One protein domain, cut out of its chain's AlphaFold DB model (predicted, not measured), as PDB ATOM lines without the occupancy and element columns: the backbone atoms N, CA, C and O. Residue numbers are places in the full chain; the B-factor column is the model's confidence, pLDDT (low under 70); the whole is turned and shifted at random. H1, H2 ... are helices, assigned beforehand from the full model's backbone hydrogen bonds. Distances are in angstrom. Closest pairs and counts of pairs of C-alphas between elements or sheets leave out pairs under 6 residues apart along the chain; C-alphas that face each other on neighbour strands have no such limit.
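This is residues 8 to 55 and 62 to 77 of the 126 residues of an uncharacterized protein of Gracilibacillus dipsosauri (UniProt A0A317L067). Four short helices make a sparsely joined cluster, with H3 in the middle between H1 and H4, and H2 near the end of H3 at Trp 33. The printed part has 64 residues with four named helices in the order H1, H2, H3, H4 and no named strand, an all helix class. It is compact, with a radius of gyration of the C-alphas of 11.7 A and spans of 30 by 26 by 19 A.

H1, residues 8 to 18, begins at C-alpha 8 (192.102, 246.266, 260.129) and is 15.5 A long. H2 is residues 20 to 27, 10.8 A, and H3 residues 33 to 43, 15.2 A. H4, residues 62 to 73, 16.0 A, ends at C-alpha 73 (207.528, 244.741, 269.609).

H1 and H3 only just touch, with 3 pairs of C-alphas within 8 A, the closest Phe 12 and Tyr 37 at 6.9 A; they are about perpendicular at 81 degrees. H3 is close to but not clearly touching H2, the closest C-alphas being those of Val 26 and Trp 33, 6.6 A. The same holds for H3 and H4, at Leu 42 and Leu 73, 7.7 A. H4 is apart from H1 and H2. In the four helices every O i to N i+4 pair is within hydrogen-bond range.

Residues 56 to 61 are not printed; C-alphas 55 and 62 are 13.5 A apart. The model's pLDDT is under 70 at residues 8, 52 to 55 and 62 to 77.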
ATOM      1  N   SER A   8     190.781 245.627 260.178       66.38
ATOM      2  CA  SER A   8     192.102 246.266 260.129       66.38
ATOM      3  C   SER A   8     192.500 246.788 258.739       66.38
ATOM      4  O   SER A   8     193.113 247.843 258.630       66.38
ATOM      5  N   VAL A   9     192.110 246.116 257.651       73.56
ATOM      6  CA  VAL A   9     192.377 246.569 256.270       73.56
ATOM      7  C   VAL A   9     191.453 247.725 255.888       73.56
ATOM      8  O   VAL A   9     191.860 248.628 255.158       73.56
ATOM      9  N   LYS A  10     190.213 247.747 256.399       78.12
ATOM     10  CA  LYS A  10     189.310 248.898 256.215       78.12
ATOM     11  C   LYS A  10     189.849 250.142 256.922       78.12
ATOM     12  O   LYS A  10     189.839 251.214 256.323       78.12
ATOM     13  N   GLN A  11     190.344 249.977 258.147       80.94
ATOM     14  CA  GLN A  11     190.996 251.043 258.912       80.94
ATOM     15  C   GLN A  11     192.268 251.525 258.215       80.94
ATOM     16  O   GLN A  11     192.402 252.714 257.955       80.94
ATOM     17  N   PHE A  12     193.127 250.606 257.772       83.38
ATOM     18  CA  PHE A  12     194.323 250.958 257.011       83.38
ATOM     19  C   PHE A  12     193.995 251.721 255.721       83.38
ATOM     20  O   PHE A  12     194.647 252.702 255.384       83.38
ATOM     21  N   LYS A  13     192.943 251.326 254.996       84.12
ATOM     22  CA  LYS A  13     192.503 252.047 253.793       84.12
ATOM     23  C   LYS A  13     192.044 253.477 254.103       84.12
ATOM     24  O   LYS A  13     192.271 254.359 253.276       84.12
ATOM     25  N   ALA A  14     191.386 253.701 255.242       85.19
ATOM     26  CA  ALA A  14     191.020 255.043 255.695       85.19
ATOM     27  C   ALA A  14     192.273 255.853 256.056       85.19
ATOM     28  O   ALA A  14     192.456 256.946 255.534       85.19
ATOM     29  N   PHE A  15     193.189 255.254 256.811       86.19
ATOM     30  CA  PHE A  15     194.469 255.846 257.186       86.19
ATOM     31  C   PHE A  15     195.317 256.270 255.974       86.19
ATOM     32  O   PHE A  15     195.730 257.419 255.864       86.19
ATOM     33  N   ILE A  16     195.501 255.395 254.982       88.00
ATOM     34  CA  ILE A  16     196.263 255.714 253.761       88.00
ATOM     35  C   ILE A  16     195.635 256.864 252.958       88.00
ATOM     36  O   ILE A  16     196.340 257.578 252.242       88.00
ATOM     37  N   LYS A  17     194.316 257.063 253.057       85.56
ATOM     38  CA  LYS A  17     193.640 258.193 252.408       85.56
ATOM     39  C   LYS A  17     194.051 259.529 253.033       85.56
ATOM     40  O   LYS A  17     194.168 260.510 252.300       85.56
ATOM     41  N   ASP A  18     194.289 259.535 254.339       85.00
ATOM     42  CA  ASP A  18     194.708 260.713 255.098       85.00
ATOM     43  C   ASP A  18     196.238 260.918 255.061       85.00
ATOM     44  O   ASP A  18     196.708 262.030 255.292       85.00
ATOM     45  N   HIS A  19     196.994 259.887 254.657       83.94
ATOM     46  CA  HIS A  19     198.461 259.865 254.556       83.94
ATOM     47  C   HIS A  19     198.978 259.611 253.115       83.94
ATOM     48  O   HIS A  19     199.560 258.558 252.812       83.94
ATOM     49  N   PRO A  20     198.788 260.555 252.169       86.44
ATOM     50  CA  PRO A  20     199.186 260.390 250.764       86.44
ATOM     51  C   PRO A  20     200.706 260.248 250.542       86.44
ATOM     52  O   PRO A  20     201.139 259.746 249.500       86.44
ATOM     53  N   GLU A  21     201.535 260.681 251.487       83.19
ATOM     54  CA  GLU A  21     202.992 260.515 251.497       83.19
ATOM     55  C   GLU A  21     203.415 259.044 251.537       83.19
ATOM     56  O   GLU A  21     204.352 258.655 250.838       83.19
ATOM     57  N   LEU A  22     202.663 258.201 252.246       84.19
ATOM     58  CA  LEU A  22     202.916 256.764 252.307       84.19
ATOM     59  C   LEU A  22     202.678 256.108 250.944       84.19
ATOM     60  O   LEU A  22     203.471 255.286 250.488       84.19
ATOM     61  N   VAL A  23     201.646 256.557 250.223       85.88
ATOM     62  CA  VAL A  23     201.373 256.112 248.848       85.88
ATOM     63  C   VAL A  23     202.544 256.452 247.923       85.88
ATOM     64  O   VAL A  23     202.921 255.643 247.072       85.88
ATOM     65  N   LYS A  24     203.126 257.650 248.070       86.06
ATOM     66  CA  LYS A  24     204.296 258.067 247.281       86.06
ATOM     67  C   LYS A  24     205.509 257.196 247.593       86.06
ATOM     68  O   LYS A  24     206.178 256.784 246.651       86.06
ATOM     69  N   LYS A  25     205.727 256.863 248.868       81.56
ATOM     70  CA  LYS A  25     206.812 255.992 249.342       81.56
ATOM     71  C   LYS A  25     206.743 254.584 248.752       81.56
ATOM     72  O   LYS A  25     207.754 254.016 248.344       81.56
ATOM     73  N   VAL A  26     205.532 254.039 248.629       85.56
ATOM     74  CA  VAL A  26     205.344 252.736 247.978       85.56
ATOM     75  C   VAL A  26     205.562 252.819 246.474       85.56
ATOM     76  O   VAL A  26     206.187 251.945 245.879       85.56
ATOM     77  N   ARG A  27     205.091 253.896 245.840       84.19
ATOM     78  CA  ARG A  27     205.289 254.110 244.400       84.19
ATOM     79  C   ARG A  27     206.747 254.367 244.023       84.19
ATOM     80  O   ARG A  27     207.133 254.000 242.919       84.19
ATOM     81  N   SER A  28     207.537 254.980 244.903       85.06
ATOM     82  CA  SER A  28     208.982 255.155 244.714       85.06
ATOM     83  C   SER A  28     209.782 253.878 244.994       85.06
ATOM     84  O   SER A  28     210.971 253.843 244.686       85.06
ATOM     85  N   GLY A  29     209.150 252.833 245.544       79.06
ATOM     86  CA  GLY A  29     209.812 251.589 245.934       79.06
ATOM     87  C   GLY A  29     210.647 251.707 247.210       79.06
ATOM     88  O   GLY A  29     211.484 250.848 247.467       79.06
ATOM     89  N   GLU A  30     210.451 252.765 248.000       76.44
ATOM     90  CA  GLU A  30     211.151 252.969 249.275       76.44
ATOM     91  C   GLU A  30     210.558 252.115 250.407       76.44
ATOM     92  O   GLU A  30     211.242 251.803 251.380       76.44
ATOM     93  N   SER A  31     209.289 251.724 250.301       78.50
ATOM     94  CA  SER A  31     208.629 250.815 251.246       78.50
ATOM     95  C   SER A  31     207.549 250.000 250.542       78.50
ATOM     96  O   SER A  31     207.083 250.374 249.465       78.50
ATOM     97  N   THR A  32     207.116 248.895 251.137       83.25
ATOM     98  CA  THR A  32     206.028 248.069 250.595       83.25
ATOM     99  C   THR A  32     204.707 248.299 251.327       83.25
ATOM    100  O   THR A  32     204.665 248.741 252.474       83.25
ATOM    101  N   TRP A  33     203.591 247.967 250.670       84.94
ATOM    102  CA  TRP A  33     202.272 247.996 251.315       84.94
ATOM    103  C   TRP A  33     202.187 247.076 252.533       84.94
ATOM    104  O   TRP A  33     201.475 247.398 253.477       84.94
ATOM    105  N   GLN A  34     202.903 245.950 252.502       79.88
ATOM    106  CA  GLN A  34     202.937 245.000 253.605       79.88
ATOM    107  C   GLN A  34     203.633 245.601 254.829       79.88
ATOM    108  O   GLN A  34     203.038 245.625 255.900       79.88
ATOM    109  N   GLU A  35     204.832 246.162 254.657       76.94
ATOM    110  CA  GLU A  35     205.585 246.791 255.752       76.94
ATOM    111  C   GLU A  35     204.797 247.934 256.401       76.94
ATOM    112  O   GLU A  35     204.712 248.019 257.623       76.94
ATOM    113  N   LEU A  36     204.167 248.794 255.595       82.88
ATOM    114  CA  LEU A  36     203.346 249.890 256.113       82.88
ATOM    115  C   LEU A  36     202.109 249.393 256.864       82.88
ATOM    116  O   LEU A  36     201.708 249.999 257.855       82.88
ATOM    117  N   TYR A  37     201.500 248.305 256.398       81.69
ATOM    118  CA  TYR A  37     200.356 247.703 257.068       81.69
ATOM    119  C   TYR A  37     200.752 247.078 258.410       81.69
ATOM    120  O   TYR A  37     200.062 247.282 259.406       81.69
ATOM    121  N   GLU A  38     201.872 246.358 258.458       77.81
ATOM    122  CA  GLU A  38     202.414 245.806 259.704       77.81
ATOM    123  C   GLU A  38     202.718 246.929 260.701       77.81
ATOM    124  O   GLU A  38     202.259 246.884 261.840       77.81
ATOM    125  N   GLN A  39     203.389 247.993 260.256       75.81
ATOM    126  CA  GLN A  39     203.655 249.175 261.077       75.81
ATOM    127  C   GLN A  39     202.366 249.824 261.592       75.81
ATOM    128  O   GLN A  39     202.277 250.146 262.774       75.81
ATOM    129  N   PHE A  40     201.356 249.987 260.738       81.62
ATOM    130  CA  PHE A  40     200.061 250.547 261.122       81.62
ATOM    131  C   PHE A  40     199.360 249.703 262.192       81.62
ATOM    132  O   PHE A  40     198.855 250.243 263.172       81.62
ATOM    133  N   VAL A  41     199.352 248.378 262.031       75.81
ATOM    134  CA  VAL A  41     198.745 247.460 263.006       75.81
ATOM    135  C   VAL A  41     199.498 247.478 264.340       75.81
ATOM    136  O   VAL A  41     198.873 247.316 265.387       75.81
ATOM    137  N   LEU A  42     200.818 247.672 264.312       73.38
ATOM    138  CA  LEU A  42     201.665 247.662 265.506       73.38
ATOM    139  C   LEU A  42     201.661 248.988 266.275       73.38
ATOM    140  O   LEU A  42     201.613 248.976 267.503       73.38
ATOM    141  N   LEU A  43     201.747 250.112 265.568       74.56
ATOM    142  CA  LEU A  43     201.910 251.449 266.151       74.56
ATOM    143  C   LEU A  43     200.565 252.168 266.324       74.56
ATOM    144  O   LEU A  43     200.406 252.991 267.221       74.56
ATOM    145  N   GLY A  44     199.575 251.822 265.499       73.31
ATOM    146  CA  GLY A  44     198.297 252.521 265.425       73.31
ATOM    147  C   GLY A  44     198.360 253.788 264.569       73.31
ATOM    148  O   GLY A  44     199.425 254.243 264.152       73.31
ATOM    149  N   GLU A  45     197.184 254.353 264.291       74.06
ATOM    150  CA  GLU A  45     197.009 255.526 263.420       74.06
ATOM    151  C   GLU A  45     197.503 256.842 264.042       74.06
ATOM    152  O   GLU A  45     197.901 257.760 263.330       74.06
ATOM    153  N   ASP A  46     197.521 256.925 265.373       70.81
ATOM    154  CA  ASP A  46     197.859 258.144 266.114       70.81
ATOM    155  C   ASP A  46     199.363 258.344 266.345       70.81
ATOM    156  O   ASP A  46     199.768 259.388 266.876       70.81
ATOM    157  N   ASP A  47     200.192 257.366 265.967       76.44
ATOM    158  CA  ASP A  47     201.616 257.391 266.283       76.44
ATOM    159  C   ASP A  47     202.333 258.566 265.577       76.44
ATOM    160  O   ASP A  47     202.146 258.803 264.377       76.44
ATOM    161  N   PRO A  48     203.161 259.343 266.302       73.19
ATOM    162  CA  PRO A  48     203.880 260.486 265.743       73.19
ATOM    163  C   PRO A  48     204.833 260.128 264.595       73.19
ATOM    164  O   PRO A  48     205.150 261.018 263.803       73.19
ATOM    165  N   ILE A  49     205.233 258.858 264.444       72.25
ATOM    166  CA  ILE A  49     206.043 258.375 263.314       72.25
ATOM    167  C   ILE A  49     205.401 258.686 261.953       72.25
ATOM    168  O   ILE A  49     206.109 258.902 260.972       72.25
ATOM    169  N   TRP A  50     204.065 258.747 261.898       77.19
ATOM    170  CA  TRP A  50     203.290 259.024 260.687       77.19
ATOM    171  C   TRP A  50     203.152 260.519 260.393       77.19
ATOM    172  O   TRP A  50     202.869 260.910 259.265       77.19
ATOM    173  N   LYS A  51     203.342 261.367 261.410       70.44
ATOM    174  CA  LYS A  51     203.256 262.833 261.308       70.44
ATOM    175  C   LYS A  51     204.606 263.474 261.012       70.44
ATOM    176  O   LYS A  51     204.658 264.637 260.606       70.44
ATOM    177  N   GLU A  52     205.693 262.739 261.226       62.78
ATOM    178  CA  GLU A  52     207.038 263.219 260.958       62.78
ATOM    179  C   GLU A  52     207.246 263.309 259.437       62.78
ATOM    180  O   GLU A  52     207.583 262.344 258.753       62.78
ATOM    181  N   ASN A  53     206.991 264.503 258.893       53.38
ATOM    182  CA  ASN A  53     207.342 264.891 257.532       53.38
ATOM    183  C   ASN A  53     208.864 264.797 257.380       53.38
ATOM    184  O   ASN A  53     209.580 265.787 257.548       53.38
ATOM    185  N   LYS A  54     209.367 263.609 257.045       52.38
ATOM    186  CA  LYS A  54     210.761 263.415 256.652       52.38
ATOM    187  C   LYS A  54     210.953 263.971 255.253       52.38
ATOM    188  O   LYS A  54     211.049 263.260 254.257       52.38
ATOM    189  N   SER A  55     211.013 265.295 255.205       44.78
ATOM    190  CA  SER A  55     211.721 266.035 254.175       44.78
ATOM    191  C   SER A  55     213.217 265.772 254.346       44.78
ATOM    192  O   SER A  55     213.939 266.687 254.691       44.78
ATOM    193  N   SER A  62     215.424 254.546 258.140       56.81
ATOM    194  CA  SER A  62     214.494 253.421 258.056       56.81
ATOM    195  C   SER A  62     214.989 252.265 258.911       56.81
ATOM    196  O   SER A  62     214.228 251.781 259.737       56.81
ATOM    197  N   ASP A  63     216.265 251.882 258.827       59.56
ATOM    198  CA  ASP A  63     216.830 250.815 259.671       59.56
ATOM    199  C   ASP A  63     216.734 251.148 261.165       59.56
ATOM    200  O   ASP A  63     216.401 250.287 261.982       59.56
ATOM    201  N   SER A  64     216.924 252.420 261.530       63.50
ATOM    202  CA  SER A  64     216.743 252.879 262.911       63.50
ATOM    203  C   SER A  64     215.284 252.801 263.386       63.50
ATOM    204  O   SER A  64     215.030 252.475 264.548       63.50
ATOM    205  N   LEU A  65     214.319 253.064 262.498       65.31
ATOM    206  CA  LEU A  65     212.892 252.934 262.780       65.31
ATOM    207  C   LEU A  65     212.503 251.462 262.891       65.31
ATOM    208  O   LEU A  65     211.879 251.094 263.881       65.31
ATOM    209  N   HIS A  66     212.948 250.605 261.968       65.25
ATOM    210  CA  HIS A  66     212.754 249.156 262.061       65.25
ATOM    211  C   HIS A  66     213.328 248.611 263.375       65.25
ATOM    212  O   HIS A  66     212.655 247.857 264.071       65.25
ATOM    213  N   ALA A  67     214.521 249.052 263.787       68.69
ATOM    214  CA  ALA A  67     215.123 248.653 265.058       68.69
ATOM    215  C   ALA A  67     214.330 249.149 266.285       68.69
ATOM    216  O   ALA A  67     214.172 248.407 267.257       68.69
ATOM    217  N   LYS A  68     213.805 250.382 266.257       67.38
ATOM    218  CA  LYS A  68     212.929 250.917 267.317       67.38
ATOM    219  C   LYS A  68     211.610 250.148 267.402       67.38
ATOM    220  O   LYS A  68     211.193 249.801 268.505       67.38
ATOM    221  N   ILE A  69     211.014 249.822 266.257       66.38
ATOM    222  CA  ILE A  69     209.782 249.036 266.153       66.38
ATOM    223  C   ILE A  69     210.014 247.618 266.672       66.38
ATOM    224  O   ILE A  69     209.261 247.164 267.523       66.38
ATOM    225  N   LEU A  70     211.089 246.943 266.254       66.56
ATOM    226  CA  LEU A  70     211.456 245.615 266.765       66.56
ATOM    227  C   LEU A  70     211.667 245.628 268.282       66.56
ATOM    228  O   LEU A  70     211.283 244.691 268.978       66.56
ATOM    229  N   LYS A  71     212.249 246.705 268.812       66.69
ATOM    230  CA  LYS A  71     212.465 246.871 270.251       66.69
ATOM    231  C   LYS A  71     211.159 247.104 271.019       66.69
ATOM    232  O   LYS A  71     211.009 246.547 272.102       66.69
ATOM    233  N   GLN A  72     210.224 247.886 270.476       63.00
ATOM    234  CA  GLN A  72     208.883 248.040 271.054       63.00
ATOM    235  C   GLN A  72     208.058 246.757 270.925       63.00
ATOM    236  O   GLN A  72     207.370 246.391 271.871       63.00
ATOM    237  N   LEU A  73     208.179 246.032 269.812       60.66
ATOM    238  CA  LEU A  73     207.528 244.741 269.609       60.66
ATOM    239  C   LEU A  73     208.040 243.695 270.601       60.66
ATOM    240  O   LEU A  73     207.244 242.962 271.167       60.66
ATOM    241  N   GLY A  74     209.346 243.681 270.880       59.81
ATOM    242  CA  GLY A  74     209.931 242.832 271.920       59.81
ATOM    243  C   GLY A  74     209.492 243.189 273.347       59.81
ATOM    244  O   GLY A  74     209.716 242.401 274.261       59.81
ATOM    245  N   GLN A  75     208.879 244.360 273.552       62.31
ATOM    246  CA  GLN A  75     208.261 244.765 274.819       62.31
ATOM    247  C   GLN A  75     206.741 244.539 274.843       62.31
ATOM    248  O   GLN A  75     206.139 244.609 275.915       62.31
ATOM    249  N   LEU A  76     206.123 244.265 273.691       56.56
ATOM    250  CA  LEU A  76     204.733 243.844 273.588       56.56
ATOM    251  C   LEU A  76     204.662 242.326 273.779       56.56
ATOM    252  O   LEU A  76     205.469 241.568 273.258       56.56
ATOM    253  N   ASP A  77     203.686 241.902 274.569       59.84
ATOM    254  CA  ASP A  77     203.424 240.509 274.921       59.84
ATOM    255  C   ASP A  77     203.363 239.619 273.661       59.84
ATOM    256  O   ASP A  77     202.437 239.750 272.850       59.84
TER     257      ASP A  77